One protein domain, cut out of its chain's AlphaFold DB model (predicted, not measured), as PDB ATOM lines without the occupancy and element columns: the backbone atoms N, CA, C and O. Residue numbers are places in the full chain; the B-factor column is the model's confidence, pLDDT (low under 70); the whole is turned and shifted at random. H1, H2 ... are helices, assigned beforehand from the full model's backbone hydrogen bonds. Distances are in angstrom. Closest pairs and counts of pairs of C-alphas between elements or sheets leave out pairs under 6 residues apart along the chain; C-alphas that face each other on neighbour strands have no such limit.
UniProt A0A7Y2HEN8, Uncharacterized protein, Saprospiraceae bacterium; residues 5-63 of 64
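This is residues 5 to 63 of the 64 residues of an uncharacterized protein of Saprospiraceae bacterium (UniProt A0A7Y2HEN8). One long helix, H2, runs through an open, flat zigzag of three helices, with the short helix H1 folded back beside its first half and the helix H3 standing off beyond its far end as a separate arm. The links at both ends of H2 turn the chain, and no two of the helices clearly touch. The printed part has 59 residues with three named helices, in the order H1, H2, H3, and no named strand; the class is all helix. The whole is extended, with a radius of gyration of the C-alphas of 16.3 A, and the C-alphas span 43 by 33 by 11 A.

H2, the longest helix, holds residues 20 to 41 and measures 32.0 A from C-alpha 20 at (159.889, 25.423, 50.307) to C-alpha 41 at (153.281, 10.770, 22.652). H1 holds residues 5 to 11 and measures 10.1 A, from C-alpha 5 at (149.296, 28.500, 33.709). H3 holds residues 48 to 61 and measures 20.1 A, to C-alpha 61 at (176.070, -0.090, 40.518).

H2 and H1 are close but not clearly touching, with 1 pair of C-alphas within 8 A. Their closest C-alphas, those of Leu 7 and Leu 27, are 7.9 A apart. The two run opposite ways at a steep tilt of 45 degrees. H3 is apart from H2 and also from H1. In H1, H2 and H3 every O i to N i+4 pair is within hydrogen-bond range.

The two C-alphas farthest apart, those of Asp 16 and Gly 49, are 43.5 A apart. Residues 46 to 63, of which 48 to 61 belong to H3, stand free. The links from H1 to H2 and from H2 to H3 are short, with 8 and 6 residues. The printed part has no cut. The mean pLDDT of the printed part is 88.1, and no printed residue is under 70.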
ATOM      1  N   GLU A   5     150.682  28.928  33.495       87.94
ATOM      2  CA  GLU A   5     149.296  28.500  33.709       87.94
ATOM      3  C   GLU A   5     149.207  27.114  34.371       87.94
ATOM      4  O   GLU A   5     148.479  26.940  35.346       87.94
ATOM      5  N   LYS A   6     149.975  26.134  33.875       78.19
ATOM      6  CA  LYS A   6     150.023  24.785  34.460       78.19
ATOM      7  C   LYS A   6     150.601  24.799  35.875       78.19
ATOM      8  O   LYS A   6     150.142  24.044  36.724       78.19
ATOM      9  N   LEU A   7     151.570  25.682  36.122       80.12
ATOM     10  CA  LEU A   7     152.142  25.907  37.444       80.12
ATOM     11  C   LEU A   7     151.084  26.403  38.440       80.12
ATOM     12  O   LEU A   7     150.938  25.811  39.503       80.12
ATOM     13  N   TYR A   8     150.313  27.438  38.088       85.44
ATOM     14  CA  TYR A   8     149.256  27.951  38.969       85.44
ATOM     15  C   TYR A   8     148.189  26.904  39.282       85.44
ATOM     16  O   TYR A   8     147.861  26.727  40.449       85.44
ATOM     17  N   LYS A   9     147.728  26.151  38.273       84.06
ATOM     18  CA  LYS A   9     146.770  25.049  38.473       84.06
ATOM     19  C   LYS A   9     147.262  24.007  39.478       84.06
ATOM     20  O   LYS A   9     146.452  23.394  40.160       84.06
ATOM     21  N   GLN A  10     148.574  23.782  39.551       76.19
ATOM     22  CA  GLN A  10     149.139  22.863  40.533       76.19
ATOM     23  C   GLN A  10     149.263  23.491  41.916       76.19
ATOM     24  O   GLN A  10     148.849  22.864  42.885       76.19
ATOM     25  N   ILE A  11     149.744  24.733  42.005       82.44
ATOM     26  CA  ILE A  11     149.852  25.464  43.276       82.44
ATOM     27  C   ILE A  11     148.478  25.633  43.944       82.44
ATOM     28  O   ILE A  11     148.395  25.562  45.161       82.44
ATOM     29  N   GLU A  12     147.389  25.775  43.182       86.00
ATOM     30  CA  GLU A  12     146.021  25.818  43.734       86.00
ATOM     31  C   GLU A  12     145.631  24.565  44.536       86.00
ATOM     32  O   GLU A  12     144.732  24.634  45.369       86.00
ATOM     33  N   SER A  13     146.284  23.424  44.302       82.94
ATOM     34  CA  SER A  13     146.024  22.181  45.041       82.94
ATOM     35  C   SER A  13     146.897  22.009  46.287       82.94
ATOM     36  O   SER A  13     146.807  20.985  46.967       82.94
ATOM     37  N   PHE A  14     147.789  22.964  46.558       84.94
ATOM     38  CA  PHE A  14     148.755  22.853  47.641       84.94
ATOM     39  C   PHE A  14     148.108  23.233  48.977       84.94
ATOM     40  O   PHE A  14     147.160  24.018  49.002       84.94
ATOM     41  N   PRO A  15     148.597  22.664  50.090       87.69
ATOM     42  CA  PRO A  15     148.154  23.075  51.416       87.69
ATOM     43  C   PRO A  15     148.510  24.543  51.692       87.69
ATOM     44  O   PRO A  15     149.455  25.081  51.116       87.69
ATOM     45  N   ASP A  16     147.767  25.168  52.612       87.00
ATOM     46  CA  ASP A  16     147.981  26.565  53.021       87.00
ATOM     47  C   ASP A  16     149.382  26.795  53.618       87.00
ATOM     48  O   ASP A  16     149.972  27.862  53.451       87.00
ATOM     49  N   GLU A  17     149.928  25.775  54.284       90.25
ATOM     50  CA  GLU A  17     151.300  25.737  54.782       90.25
ATOM     51  C   GLU A  17     152.065  24.602  54.101       90.25
ATOM     52  O   GLU A  17     151.594  23.465  54.043       90.25
ATOM     53  N   LEU A  18     153.256  24.914  53.596       88.12
ATOM     54  CA  LEU A  18     154.183  23.943  53.032       88.12
ATOM     55  C   LEU A  18     155.626  24.401  53.230       88.12
ATOM     56  O   LEU A  18     155.909  25.599  53.334       88.12
ATOM     57  N   GLU A  19     156.549  23.448  53.209       92.69
ATOM     58  CA  GLU A  19     157.969  23.764  53.179       92.69
ATOM     59  C   GLU A  19     158.431  24.075  51.751       92.69
ATOM     60  O   GLU A  19     157.977  23.485  50.767       92.69
ATOM     61  N   ILE A  20     159.370  25.015  51.619       88.31
ATOM     62  CA  ILE A  20     159.889  25.423  50.307       88.31
ATOM     63  C   ILE A  20     160.551  24.258  49.556       88.31
ATOM     64  O   ILE A  20     160.508  24.208  48.328       88.31
ATOM     65  N   GLU A  21     161.137  23.313  50.287       90.94
ATOM     66  CA  GLU A  21     161.773  22.126  49.723       90.94
ATOM     67  C   GLU A  21     160.737  21.202  49.072       90.94
ATOM     68  O   GLU A  21     160.888  20.835  47.905       90.94
ATOM     69  N   GLU A  22     159.608  20.964  49.744       86.88
ATOM     70  CA  GLU A  22     158.490  20.194  49.191       86.88
ATOM     71  C   GLU A  22     157.909  20.836  47.922       86.88
ATOM     72  O   GLU A  22     157.543  20.134  46.974       86.88
ATOM     73  N   LEU A  23     157.840  22.176  47.863       85.69
ATOM     74  CA  LEU A  23     157.443  22.882  46.641       85.69
ATOM     75  C   LEU A  23     158.388  22.543  45.491       85.69
ATOM     76  O   LEU A  23     157.934  22.161  44.414       85.69
ATOM     77  N   ILE A  24     159.695  22.683  45.711       87.69
ATOM     78  CA  ILE A  24     160.708  22.455  44.678       87.69
ATOM     79  C   ILE A  24     160.634  21.012  44.166       87.69
ATOM     80  O   ILE A  24     160.609  20.802  42.950       87.69
ATOM     81  N   GLU A  25     160.528  20.027  45.056       89.25
ATOM     82  CA  GLU A  25     160.397  18.617  44.679       89.25
ATOM     83  C   GLU A  25     159.153  18.351  43.826       89.25
ATOM     84  O   GLU A  25     159.232  17.697  42.779       89.25
ATOM     85  N   ARG A  26     158.001  18.902  44.223       84.56
ATOM     86  CA  ARG A  26     156.754  18.760  43.462       84.56
ATOM     87  C   ARG A  26     156.862  19.396  42.079       84.56
ATOM     88  O   ARG A  26     156.430  18.792  41.098       84.56
ATOM     89  N   LEU A  27     157.475  20.576  41.969       85.31
ATOM     90  CA  LEU A  27     157.695  21.232  40.676       85.31
ATOM     91  C   LEU A  27     158.627  20.423  39.767       85.31
ATOM     92  O   LEU A  27     158.354  20.298  38.569       85.31
ATOM     93  N   LEU A  28     159.680  19.823  40.327       88.25
ATOM     94  CA  LEU A  28     160.571  18.918  39.597       88.25
ATOM     95  C   LEU A  28     159.830  17.675  39.092       88.25
ATOM     96  O   LEU A  28     160.042  17.253  37.953       88.25
ATOM     97  N   LEU A  29     158.952  17.095  39.913       87.69
ATOM     98  CA  LEU A  29     158.130  15.953  39.516       87.69
ATOM     99  C   LEU A  29     157.194  16.313  38.357       87.69
ATOM    100  O   LEU A  29     157.113  15.562  37.385       87.69
ATOM    101  N   ILE A  30     156.528  17.468  38.425       84.69
ATOM    102  CA  ILE A  30     155.624  17.928  37.365       84.69
ATOM    103  C   ILE A  30     156.382  18.113  36.042       84.69
ATOM    104  O   ILE A  30     155.915  17.636  35.008       84.69
ATOM    105  N   ASP A  31     157.563  18.744  36.047       85.62
ATOM    106  CA  ASP A  31     158.351  18.907  34.815       85.62
ATOM    107  C   ASP A  31     158.803  17.557  34.231       85.62
ATOM    108  O   ASP A  31     158.759  17.373  33.013       85.62
ATOM    109  N   LYS A  32     159.168  16.584  35.081       89.62
ATOM    110  CA  LYS A  32     159.478  15.213  34.638       89.62
ATOM    111  C   LYS A  32     158.274  14.538  33.981       89.62
ATOM    112  O   LYS A  32     158.434  13.919  32.935       89.62
ATOM    113  N   LEU A  33     157.084  14.647  34.570       87.19
ATOM    114  CA  LEU A  33     155.866  14.048  34.013       87.19
ATOM    115  C   LEU A  33     155.490  14.665  32.665       87.19
ATOM    116  O   LEU A  33     155.159  13.941  31.733       87.19
ATOM    117  N   GLU A  34     155.581  15.988  32.538       86.25
ATOM    118  CA  GLU A  34     155.315  16.684  31.276       86.25
ATOM    119  C   GLU A  34     156.295  16.266  30.174       86.25
ATOM    120  O   GLU A  34     155.878  16.051  29.039       86.25
ATOM    121  N   LYS A  35     157.584  16.091  30.501       89.06
ATOM    122  CA  LYS A  35     158.577  15.543  29.561       89.06
ATOM    123  C   LYS A  35     158.235  14.115  29.147       89.06
ATOM    124  O   LYS A  35     158.122  13.851  27.958       89.06
ATOM    125  N   ARG A  36     157.967  13.237  30.119       87.56
ATOM    126  CA  ARG A  36     157.626  11.832  29.852       87.56
ATOM    127  C   ARG A  36     156.336  11.661  29.065       87.56
ATOM    128  O   ARG A  36     156.214  10.719  28.296       87.56
ATOM    129  N   LYS A  37     155.377  12.573  29.228       88.81
ATOM    130  CA  LYS A  37     154.174  12.589  28.398       88.81
ATOM    131  C   LYS A  37     154.516  12.869  26.934       88.81
ATOM    132  O   LYS A  37     154.025  12.162  26.071       88.81
ATOM    133  N   ILE A  38     155.367  13.861  26.669       89.81
ATOM    134  CA  ILE A  38     155.813  14.183  25.304       89.81
ATOM    135  C   ILE A  38     156.603  13.014  24.703       89.81
ATOM    136  O   ILE A  38     156.362  12.657  23.559       89.81
ATOM    137  N   GLU A  39     157.507  12.405  25.474       90.31
ATOM    138  CA  GLU A  39     158.256  11.207  25.059       90.31
ATOM    139  C   GLU A  39     157.297  10.057  24.714       90.31
ATOM    140  O   GLU A  39     157.392   9.461  23.646       90.31
ATOM    141  N   SER A  40     156.298   9.811  25.566       88.38
ATOM    142  CA  SER A  40     155.268   8.803  25.313       88.38
ATOM    143  C   SER A  40     154.429   9.104  24.071       88.38
ATOM    144  O   SER A  40     154.106   8.173  23.342       88.38
ATOM    145  N   ASP A  41     154.054  10.363  23.834       92.00
ATOM    146  CA  ASP A  41     153.281  10.770  22.652       92.00
ATOM    147  C   ASP A  41     154.106  10.617  21.352       92.00
ATOM    148  O   ASP A  41     153.532  10.501  20.269       92.00
ATOM    149  N   ASN A  42     155.440  10.597  21.456       94.25
ATOM    150  CA  ASN A  42     156.378  10.428  20.343       94.25
ATOM    151  C   ASN A  42     156.848   8.975  20.134       94.25
ATOM    152  O   ASN A  42     157.738   8.752  19.316       94.25
ATOM    153  N   ASP A  43     156.291   8.004  20.865       90.38
ATOM    154  CA  ASP A  43     156.782   6.616  20.924       90.38
ATOM    155  C   ASP A  43     158.256   6.485  21.382       90.38
ATOM    156  O   ASP A  43     158.869   5.428  21.223       90.38
ATOM    157  N   ASP A  44     158.814   7.513  22.038       90.12
ATOM    158  CA  ASP A  44     160.134   7.487  22.688       90.12
ATOM    159  C   ASP A  44     160.041   6.698  24.010       90.12
ATOM    160  O   ASP A  44     160.181   7.226  25.116       90.12
ATOM    161  N   THR A  45     159.738   5.407  23.896       87.12
ATOM    162  CA  THR A  45     159.508   4.487  25.013       87.12
ATOM    163  C   THR A  45     160.460   3.299  24.946       87.12
ATOM    164  O   THR A  45     160.975   2.949  23.886       87.12
ATOM    165  N   VAL A  46     160.704   2.677  26.097       87.56
ATOM    166  CA  VAL A  46     161.491   1.443  26.195       87.56
ATOM    167  C   VAL A  46     160.564   0.259  26.420       87.56
ATOM    168  O   VAL A  46     159.533   0.371  27.089       87.56
ATOM    169  N   SER A  47     160.932  -0.894  25.874       92.19
ATOM    170  CA  SER A  47     160.249  -2.151  26.156       92.19
ATOM    171  C   SER A  47     160.484  -2.605  27.598       92.19
ATOM    172  O   SER A  47     161.451  -2.224  28.259       92.19
ATOM    173  N   GLU A  48     159.619  -3.495  28.081       89.75
ATOM    174  CA  GLU A  48     159.756  -4.102  29.409       89.75
ATOM    175  C   GLU A  48     161.102  -4.828  29.583       89.75
ATOM    176  O   GLU A  48     161.754  -4.699  30.616       89.75
ATOM    177  N   GLY A  49     161.581  -5.523  28.544       94.69
ATOM    178  CA  GLY A  49     162.872  -6.214  28.587       94.69
ATOM    179  C   GLY A  49     164.077  -5.266  28.651       94.69
ATOM    180  O   GLY A  49     165.087  -5.593  29.277       94.69
ATOM    181  N   GLU A  50     163.986  -4.091  28.025       91.25
ATOM    182  CA  GLU A  50     165.009  -3.043  28.126       91.25
ATOM    183  C   GLU A  50     165.011  -2.419  29.523       91.25
ATOM    184  O   GLU A  50     166.072  -2.317  30.143       91.25
ATOM    185  N   LEU A  51     163.825  -2.118  30.063       92.69
ATOM    186  CA  LEU A  51     163.655  -1.619  31.426       92.69
ATOM    187  C   LEU A  51     164.249  -2.582  32.467       92.69
ATOM    188  O   LEU A  51     164.992  -2.159  33.355       92.69
ATOM    189  N   ASP A  52     163.985  -3.883  32.339       93.25
ATOM    190  CA  ASP A  52     164.536  -4.914  33.225       93.25
ATOM    191  C   ASP A  52     166.070  -4.919  33.246       93.25
ATOM    192  O   ASP A  52     166.693  -5.128  34.295       93.25
ATOM    193  N   ASN A  53     166.697  -4.708  32.089       93.44
ATOM    194  CA  ASN A  53     168.152  -4.668  31.975       93.44
ATOM    195  C   ASN A  53     168.734  -3.402  32.616       93.44
ATOM    196  O   ASN A  53     169.741  -3.488  33.323       93.44
ATOM    197  N   GLU A  54     168.084  -2.251  32.432       91.69
ATOM    198  CA  GLU A  54     168.480  -0.996  33.080       91.69
ATOM    199  C   GLU A  54     168.376  -1.080  34.608       91.69
ATOM    200  O   GLU A  54     169.319  -0.709  35.314       91.69
ATOM    201  N   ILE A  55     167.273  -1.631  35.129       92.06
ATOM    202  CA  ILE A  55     167.058  -1.800  36.573       92.06
ATOM    203  C   ILE A  55     168.134  -2.704  37.177       92.06
ATOM    204  O   ILE A  55     168.711  -2.367  38.214       92.06
ATOM    205  N   LYS A  56     168.450  -3.832  36.528       92.88
ATOM    206  CA  LYS A  56     169.535  -4.720  36.975       92.88
ATOM    207  C   LYS A  56     170.868  -3.976  37.027       92.88
ATOM    208  O   LYS A  56     171.556  -4.053  38.040       92.88
ATOM    209  N   GLY A  57     171.205  -3.218  35.983       92.00
ATOM    210  CA  GLY A  57     172.423  -2.407  35.952       92.00
ATOM    211  C   GLY A  57     172.489  -1.393  37.097       92.00
ATOM    212  O   GLY A  57     173.502  -1.304  37.790       92.00
ATOM    213  N   TRP A  58     171.392  -0.679  37.356       91.81
ATOM    214  CA  TRP A  58     171.307   0.287  38.452       91.81
ATOM    215  C   TRP A  58     171.491  -0.365  39.830       91.81
ATOM    216  O   TRP A  58     172.217   0.172  40.670       91.81
ATOM    217  N   LEU A  59     170.889  -1.535  40.060       90.38
ATOM    218  CA  LEU A  59     171.035  -2.278  41.316       90.38
ATOM    219  C   LEU A  59     172.470  -2.781  41.533       90.38
ATOM    220  O   LEU A  59     172.967  -2.715  42.654       90.38
ATOM    221  N   GLU A  60     173.161  -3.241  40.485       91.75
ATOM    222  CA  GLU A  60     174.567  -3.659  40.597       91.75
ATOM    223  C   GLU A  60     175.514  -2.478  40.871       91.75
ATOM    224  O   GLU A  60     176.457  -2.614  41.649       91.75
ATOM    225  N   ILE A  61     175.257  -1.299  40.290       89.12
ATOM    226  CA  ILE A  61     176.070  -0.090  40.518       89.12
ATOM    227  C   ILE A  61     175.955   0.403  41.968       89.12
ATOM    228  O   ILE A  61     176.940   0.863  42.547       89.12
ATOM    229  N   ASN A  62     174.763   0.301  42.561       84.69
ATOM    230  CA  ASN A  62     174.464   0.841  43.890       84.69
ATOM    231  C   ASN A  62     174.581  -0.191  45.024       84.69
ATOM    232  O   ASN A  62     174.210   0.097  46.156       84.69
ATOM    233  N   LYS A  63     175.134  -1.379  44.753       77.06
ATOM    234  CA  LYS A  63     175.342  -2.471  45.724       77.06
ATOM    235  C   LYS A  63     176.470  -2.234  46.751       77.06
ATOM    236  O   LYS A  63     176.989  -3.204  47.303       77.06
TER     237      LYS A  63